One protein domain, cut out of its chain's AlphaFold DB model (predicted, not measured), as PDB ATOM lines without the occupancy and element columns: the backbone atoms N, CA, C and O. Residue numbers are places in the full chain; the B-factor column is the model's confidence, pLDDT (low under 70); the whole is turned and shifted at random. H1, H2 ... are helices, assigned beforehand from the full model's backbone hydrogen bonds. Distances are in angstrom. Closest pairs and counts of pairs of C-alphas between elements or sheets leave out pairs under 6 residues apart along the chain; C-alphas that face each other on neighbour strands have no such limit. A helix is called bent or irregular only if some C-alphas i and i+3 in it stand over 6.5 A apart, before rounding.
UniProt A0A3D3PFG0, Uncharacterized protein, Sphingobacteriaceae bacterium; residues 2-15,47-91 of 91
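What this domain is: This is residues 2 to 15 and 47 to 91 of the 91 residues of an uncharacterized protein of Sphingobacteriaceae bacterium (UniProt A0A3D3PFG0). Two long helices, H2 and H3, fold back on each other as a helical hairpin, and a shorter helix, H1, packs slantwise on the side of H2 away from H3, with H2 in the middle of a flat row of three. The turn of the hairpin, residues 68 to 73, sticks out at one end, while residues 47 to 52 lie at its open end. The printed part has 59 residues with three named helices, in the order H1, H2, H3, and no named strand; the class is all helix. The whole is loose, with a radius of gyration of the C-alphas of 13.0 A, and its C-alphas span 33 by 33 by 16 A.

How they stand to each other: H2, residues 53 to 69, and H3, residues 71 to 87, form a hairpin and touch, their closest C-alphas being those of Phe 67 and Ile 74, 5.9 A apart. They run opposite ways at a shallow tilt of 24 degrees. H1, residues 3 to 14, touches H2, the closest C-alphas being those of Cys 13 and Thr 58, 6.2 A apart. These two run the same way at a steep tilt of 43 degrees. H1 and H3 are apart. Every O i to N i+4 pair is within hydrogen-bond range in H1 and H2, and 11 of 13 are in H3.

Where its parts are: H2 is 24.5 A long from first to last C-alpha, beginning at C-alpha 53 (61.227, 71.921, 116.909). H3 measures 25.1 A and ends at C-alpha 87 (62.018, 57.009, 106.279); it is irregular, with C-alphas 72 and 75 7.5 A apart. H1 measures 16.1 A and begins at C-alpha 3 (64.314, 80.605, 123.573).

The domain as a whole: The two C-alphas farthest apart are those of Trp 47 and Gln 69, at 35.0 A. Residues 16 to 46 are not printed, and C-alphas 15 and 47 are 33.8 A apart across this cut. The link from H2 to H3 is tight, with 1 residue. The mean pLDDT of the printed part is 93.8, and residues 89 to 91 are under 70.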
ATOM      1  N   THR A   2      59.682  79.309 122.520       91.88
ATOM      2  CA  THR A   2      60.513  80.419 123.021       91.88
ATOM      3  C   THR A   2      61.962  79.961 123.191       91.88
ATOM      4  O   THR A   2      62.215  78.758 123.276       91.88
ATOM      5  N   VAL A   3      62.900  80.907 123.283       91.31
ATOM      6  CA  VAL A   3      64.314  80.605 123.573       91.31
ATOM      7  C   VAL A   3      64.458  79.908 124.927       91.31
ATOM      8  O   VAL A   3      65.149  78.903 125.024       91.31
ATOM      9  N   GLU A   4      63.736  80.367 125.953       93.75
ATOM     10  CA  GLU A   4      63.756  79.732 127.278       93.75
ATOM     11  C   GLU A   4      63.334  78.257 127.221       93.75
ATOM     12  O   GLU A   4      64.017  77.398 127.773       93.75
ATOM     13  N   ASN A   5      62.240  77.939 126.518       95.62
ATOM     14  CA  ASN A   5      61.811  76.548 126.378       95.62
ATOM     15  C   ASN A   5      62.828  75.726 125.584       95.62
ATOM     16  O   ASN A   5      63.057  74.574 125.930       95.62
ATOM     17  N   MET A   6      63.454  76.307 124.554       96.62
ATOM     18  CA  MET A   6      64.525  75.638 123.816       96.62
ATOM     19  C   MET A   6      65.683  75.267 124.751       96.62
ATOM     20  O   MET A   6      66.102  74.120 124.737       96.62
ATOM     21  N   VAL A   7      66.139  76.182 125.616       96.62
ATOM     22  CA  VAL A   7      67.215  75.906 126.588       96.62
ATOM     23  C   VAL A   7      66.818  74.818 127.588       96.62
ATOM     24  O   VAL A   7      67.614  73.917 127.836       96.62
ATOM     25  N   LYS A   8      65.587  74.848 128.121       96.44
ATOM     26  CA  LYS A   8      65.090  73.798 129.030       96.44
ATOM     27  C   LYS A   8      65.113  72.421 128.370       96.44
ATOM     28  O   LYS A   8      65.739  71.510 128.899       96.44
ATOM     29  N   TYR A   9      64.520  72.300 127.180       97.50
ATOM     30  CA  TYR A   9      64.542  71.039 126.438       97.50
ATOM     31  C   TYR A   9      65.965  70.607 126.081       97.50
ATOM     32  O   TYR A   9      66.247  69.411 126.088       97.50
ATOM     33  N   SER A  10      66.869  71.552 125.806       97.62
ATOM     34  CA  SER A  10      68.271  71.227 125.560       97.62
ATOM     35  C   SER A  10      68.935  70.601 126.777       97.62
ATOM     36  O   SER A  10      69.637  69.608 126.633       97.62
ATOM     37  N   ILE A  11      68.717  71.165 127.966       97.75
ATOM     38  CA  ILE A  11      69.270  70.641 129.220       97.75
ATOM     39  C   ILE A  11      68.690  69.256 129.517       97.75
ATOM     40  O   ILE A  11      69.455  68.349 129.840       97.75
ATOM     41  N   ASP A  12      67.382  69.066 129.331       96.75
ATOM     42  CA  ASP A  12      66.722  67.769 129.520       96.75
ATOM     43  C   ASP A  12      67.282  66.709 128.558       96.75
ATOM     44  O   ASP A  12      67.625  65.602 128.972       96.75
ATOM     45  N   CYS A  13      67.435  67.062 127.277       96.75
ATOM     46  CA  CYS A  13      68.028  66.180 126.274       96.75
ATOM     47  C   CYS A  13      69.503  65.908 126.571       96.75
ATOM     48  O   CYS A  13      69.956  64.780 126.396       96.75
ATOM     49  N   TRP A  14      70.268  66.909 127.020       97.25
ATOM     50  CA  TRP A  14      71.683  66.756 127.360       97.25
ATOM     51  C   TRP A  14      71.876  65.882 128.607       97.25
ATOM     52  O   TRP A  14      72.747  65.011 128.622       97.25
ATOM     53  N   GLY A  15      71.002  66.037 129.599       97.12
ATOM     54  CA  GLY A  15      71.011  65.342 130.887       97.12
ATOM     55  C   GLY A  15      71.620  66.163 132.029       97.12
ATOM     56  O   GLY A  15      71.574  65.731 133.180       97.12
ATOM     57  N   TRP A  47      55.193  69.168  99.743       94.75
ATOM     58  CA  TRP A  47      56.261  69.239 100.724       94.75
ATOM     59  C   TRP A  47      55.645  69.514 102.087       94.75
ATOM     60  O   TRP A  47      54.812  70.406 102.192       94.75
ATOM     61  N   GLU A  48      56.105  68.828 103.126       93.00
ATOM     62  CA  GLU A  48      55.716  69.102 104.506       93.00
ATOM     63  C   GLU A  48      56.923  69.024 105.458       93.00
ATOM     64  O   GLU A  48      57.874  68.276 105.201       93.00
ATOM     65  N   PRO A  49      56.934  69.802 106.558       93.94
ATOM     66  CA  PRO A  49      57.950  69.664 107.595       93.94
ATOM     67  C   PRO A  49      57.873  68.285 108.262       93.94
ATOM     68  O   PRO A  49      56.841  67.923 108.819       93.94
ATOM     69  N   LYS A  50      58.991  67.551 108.268       94.75
ATOM     70  CA  LYS A  50      59.081  66.206 108.862       94.75
ATOM     71  C   LYS A  50      59.436  66.177 110.355       94.75
ATOM     72  O   LYS A  50      59.320  65.142 111.004       94.75
ATOM     73  N   LEU A  51      59.943  67.290 110.885       95.50
ATOM     74  CA  LEU A  51      60.457  67.399 112.250       95.50
ATOM     75  C   LEU A  51      59.766  68.544 112.978       95.50
ATOM     76  O   LEU A  51      59.657  69.656 112.451       95.50
ATOM     77  N   THR A  52      59.356  68.295 114.219       95.69
ATOM     78  CA  THR A  52      59.000  69.379 115.132       95.69
ATOM     79  C   THR A  52      60.261  70.074 115.650       95.69
ATOM     80  O   THR A  52      61.381  69.582 115.510       95.69
ATOM     81  N   ALA A  53      60.095  71.228 116.299       95.50
ATOM     82  CA  ALA A  53      61.227  71.921 116.909       95.50
ATOM     83  C   ALA A  53      61.908  71.094 118.020       95.50
ATOM     84  O   ALA A  53      63.112  71.233 118.212       95.50
ATOM     85  N   VAL A  54      61.153  70.238 118.723       96.25
ATOM     86  CA  VAL A  54      61.692  69.332 119.749       96.25
ATOM     87  C   VAL A  54      62.473  68.196 119.090       96.25
ATOM     88  O   VAL A  54      63.610  67.965 119.475       96.25
ATOM     89  N   ASP A  55      61.930  67.571 118.038       96.44
ATOM     90  CA  ASP A  55      62.638  66.514 117.298       96.44
ATOM     91  C   ASP A  55      63.988  66.994 116.757       96.44
ATOM     92  O   ASP A  55      65.008  66.328 116.927       96.44
ATOM     93  N   SER A  56      63.996  68.166 116.113       96.94
ATOM     94  CA  SER A  56      65.216  68.764 115.569       96.94
ATOM     95  C   SER A  56      66.239  69.058 116.666       96.94
ATOM     96  O   SER A  56      67.436  68.862 116.460       96.94
ATOM     97  N   LEU A  57      65.780  69.515 117.836       97.62
ATOM     98  CA  LEU A  57      66.647  69.791 118.975       97.62
ATOM     99  C   LEU A  57      67.275  68.510 119.535       97.62
ATOM    100  O   LEU A  57      68.487  68.475 119.738       97.62
ATOM    101  N   THR A  58      66.476  67.460 119.728       97.38
ATOM    102  CA  THR A  58      66.949  66.151 120.195       97.38
ATOM    103  C   THR A  58      67.967  65.560 119.224       97.38
ATOM    104  O   THR A  58      69.079  65.253 119.640       97.38
ATOM    105  N   LEU A  59      67.662  65.522 117.918       97.94
ATOM    106  CA  LEU A  59      68.601  65.043 116.892       97.94
ATOM    107  C   LEU A  59      69.926  65.816 116.904       97.94
ATOM    108  O   LEU A  59      70.991  65.214 116.774       97.94
ATOM    109  N   THR A  60      69.859  67.139 117.077       97.94
ATOM    110  CA  THR A  60      71.049  67.998 117.157       97.94
ATOM    111  C   THR A  60      71.894  67.642 118.380       97.94
ATOM    112  O   THR A  60      73.103  67.459 118.267       97.94
ATOM    113  N   ILE A  61      71.269  67.527 119.552       98.19
ATOM    114  CA  ILE A  61      71.966  67.230 120.807       98.19
ATOM    115  C   ILE A  61      72.574  65.833 120.797       98.19
ATOM    116  O   ILE A  61      73.731  65.682 121.190       98.19
ATOM    117  N   ASP A  62      71.839  64.835 120.318       97.44
ATOM    118  CA  ASP A  62      72.332  63.463 120.253       97.44
ATOM    119  C   ASP A  62      73.536  63.347 119.309       97.44
ATOM    120  O   ASP A  62      74.510  62.669 119.635       97.44
ATOM    121  N   TRP A  63      73.535  64.096 118.199       98.06
ATOM    122  CA  TRP A  63      74.698  64.187 117.314       98.06
ATOM    123  C   TRP A  63      75.923  64.760 118.038       98.06
ATOM    124  O   TRP A  63      77.012  64.198 117.942       98.06
ATOM    125  N   TYR A  64      75.761  65.841 118.812       97.50
ATOM    126  CA  TYR A  64      76.866  66.407 119.595       97.50
ATOM    127  C   TYR A  64      77.356  65.449 120.686       97.50
ATOM    128  O   TYR A  64      78.562  65.349 120.913       97.50
ATOM    129  N   LYS A  65      76.452  64.720 121.346       96.19
ATOM    130  CA  LYS A  65      76.831  63.684 122.314       96.19
ATOM    131  C   LYS A  65      77.679  62.602 121.662       96.19
ATOM    132  O   LYS A  65      78.754  62.300 122.180       96.19
ATOM    133  N   GLU A  66      77.235  62.074 120.523       97.12
ATOM    134  CA  GLU A  66      77.982  61.059 119.780       97.12
ATOM    135  C   GLU A  66      79.334  61.606 119.321       97.12
ATOM    136  O   GLU A  66      80.356  60.953 119.501       97.12
ATOM    137  N   PHE A  67      79.380  62.838 118.815       97.06
ATOM    138  CA  PHE A  67      80.626  63.489 118.416       97.06
ATOM    139  C   PHE A  67      81.646  63.545 119.562       97.06
ATOM    140  O   PHE A  67      82.825  63.243 119.367       97.06
ATOM    141  N   HIS A  68      81.197  63.912 120.766       94.94
ATOM    142  CA  HIS A  68      82.058  63.988 121.944       94.94
ATOM    143  C   HIS A  68      82.477  62.613 122.484       94.94
ATOM    144  O   HIS A  68      83.562  62.501 123.053       94.94
ATOM    145  N   GLN A  69      81.644  61.582 122.324       93.62
ATOM    146  CA  GLN A  69      81.915  60.229 122.823       93.62
ATOM    147  C   GLN A  69      82.719  59.374 121.833       93.62
ATOM    148  O   GLN A  69      83.592  58.609 122.243       93.62
ATOM    149  N   SER A  70      82.439  59.498 120.535       91.44
ATOM    150  CA  SER A  70      82.999  58.671 119.469       91.44
ATOM    151  C   SER A  70      83.113  59.431 118.143       91.44
ATOM    152  O   SER A  70      82.431  59.156 117.154       91.44
ATOM    153  N   PHE A  71      84.060  60.369 118.083       90.38
ATOM    154  CA  PHE A  71      84.347  61.145 116.871       90.38
ATOM    155  C   PHE A  71      84.551  60.279 115.611       90.38
ATOM    156  O   PHE A  71      84.151  60.668 114.517       90.38
ATOM    157  N   THR A  72      85.144  59.087 115.740       93.00
ATOM    158  CA  THR A  72      85.402  58.194 114.596       93.00
ATOM    159  C   THR A  72      84.131  57.630 113.960       93.00
ATOM    160  O   THR A  72      84.157  57.278 112.784       93.00
ATOM    161  N   ASN A  73      83.025  57.565 114.705       93.69
ATOM    162  CA  ASN A  73      81.753  57.009 114.239       93.69
ATOM    163  C   ASN A  73      80.793  58.074 113.697       93.69
ATOM    164  O   ASN A  73      79.705  57.736 113.226       93.69
ATOM    165  N   ILE A  74      81.182  59.354 113.716       96.81
ATOM    166  CA  ILE A  74      80.254  60.449 113.429       96.81
ATOM    167  C   ILE A  74      79.693  60.413 112.003       96.81
ATOM    168  O   ILE A  74      78.538  60.774 111.791       96.81
ATOM    169  N   ASN A  75      80.475  59.932 111.030       97.06
ATOM    170  CA  ASN A  75      80.013  59.787 109.649       97.06
ATOM    171  C   ASN A  75      78.843  58.799 109.572       97.06
ATOM    172  O   ASN A  75      77.776  59.157 109.085       97.06
ATOM    173  N   LEU A  76      79.013  57.603 110.146       97.62
ATOM    174  CA  LEU A  76      77.966  56.582 110.191       97.62
ATOM    175  C   LEU A  76      76.735  57.072 110.968       97.62
ATOM    176  O   LEU A  76      75.604  56.856 110.545       97.62
ATOM    177  N   TYR A  77      76.942  57.763 112.090       98.00
ATOM    178  CA  TYR A  77      75.841  58.326 112.872       98.00
ATOM    179  C   TYR A  77      75.046  59.376 112.078       98.00
ATOM    180  O   TYR A  77      73.815  59.367 112.082       98.00
ATOM    181  N   THR A  78      75.746  60.242 111.340       97.88
ATOM    182  CA  THR A  78      75.133  61.249 110.461       97.88
ATOM    183  C   THR A  78      74.345  60.592 109.329       97.88
ATOM    184  O   THR A  78      73.203  60.972 109.078       97.88
ATOM    185  N   GLU A  79      74.918  59.578 108.674       98.19
ATOM    186  CA  GLU A  79      74.235  58.797 107.635       98.19
ATOM    187  C   GLU A  79      72.951  58.155 108.175       98.19
ATOM    188  O   GLU A  79      71.892  58.293 107.565       98.19
ATOM    189  N   ASN A  80      73.004  57.562 109.371       97.69
ATOM    190  CA  ASN A  80      71.825  56.995 110.025       97.69
ATOM    191  C   ASN A  80      70.748  58.054 110.307       97.69
ATOM    192  O   ASN A  80      69.568  57.801 110.067       97.69
ATOM    193  N   GLN A  81      71.118  59.250 110.781       97.75
ATOM    194  CA  GLN A  81      70.152  60.339 110.983       97.75
ATOM    195  C   GLN A  81      69.500  60.788 109.663       97.75
ATOM    196  O   GLN A  81      68.295  61.052 109.643       97.75
ATOM    197  N   ILE A  82      70.252  60.817 108.555       97.69
ATOM    198  CA  ILE A  82      69.714  61.111 107.215       97.69
ATOM    199  C   ILE A  82      68.716  60.030 106.791       97.69
ATOM    200  O   ILE A  82      67.595  60.358 106.402       97.69
ATOM    201  N   THR A  83      69.083  58.751 106.899       97.44
ATOM    202  CA  THR A  83      68.189  57.631 106.569       97.44
ATOM    203  C   THR A  83      66.912  57.673 107.409       97.44
ATOM    204  O   THR A  83      65.814  57.571 106.864       97.44
ATOM    205  N   ASN A  84      67.026  57.923 108.714       96.25
ATOM    206  CA  ASN A  84      65.872  58.043 109.608       96.25
ATOM    207  C   ASN A  84      64.952  59.211 109.223       96.25
ATOM    208  O   ASN A  84      63.731  59.082 109.288       96.25
ATOM    209  N   TYR A  85      65.510  60.349 108.801       96.12
ATOM    210  CA  TYR A  85      64.719  61.481 108.317       96.12
ATOM    211  C   TYR A  85      63.953  61.148 107.029       96.12
ATOM    212  O   TYR A  85      62.787  61.531 106.877       96.12
ATOM    213  N   LEU A  86      64.595  60.439 106.096       95.12
ATOM    214  CA  LEU A  86      63.962  60.020 104.847       95.12
ATOM    215  C   LEU A  86      62.782  59.076 105.123       95.12
ATOM    216  O   LEU A  86      61.682  59.372 104.654       95.12
ATOM    217  N   ASN A  87      62.978  58.082 105.994       94.25
ATOM    218  CA  ASN A  87      62.018  57.009 106.279       94.25
ATOM    219  C   ASN A  87      60.858  57.390 107.219       94.25
ATOM    220  O   ASN A  87      59.972  56.577 107.451       94.25
ATOM    221  N   ARG A  88      60.829  58.605 107.787       86.12
ATOM    222  CA  ARG A  88      59.864  59.021 108.834       86.12
ATOM    223  C   ARG A  88      58.375  58.991 108.410       86.12
ATOM    224  O   ARG A  88      57.518  59.288 109.233       86.12
ATOM    225  N   TYR A  89      58.089  58.659 107.148       66.44
ATOM    226  CA  TYR A  89      56.755  58.584 106.539       66.44
ATOM    227  C   TYR A  89      56.599  57.391 105.568       66.44
ATOM    228  O   TYR A  89      55.624  57.355 104.826       66.44
ATOM    229  N   ASP A  90      57.548  56.442 105.543       58.00
ATOM    230  CA  ASP A  90      57.496  55.244 104.681       58.00
ATOM    231  C   ASP A  90      56.785  54.052 105.376       58.00
ATOM    232  O   ASP A  90      57.247  52.912 105.301       58.00
ATOM    233  N   GLU A  91      55.651  54.315 106.041       42.72
ATOM    234  CA  GLU A  91      54.661  53.306 106.476       42.72
ATOM    235  C   GLU A  91      53.261  53.634 105.939       42.72
ATOM    236  O   GLU A  91      52.799  54.784 106.131       42.72
TER     237      GLU A  91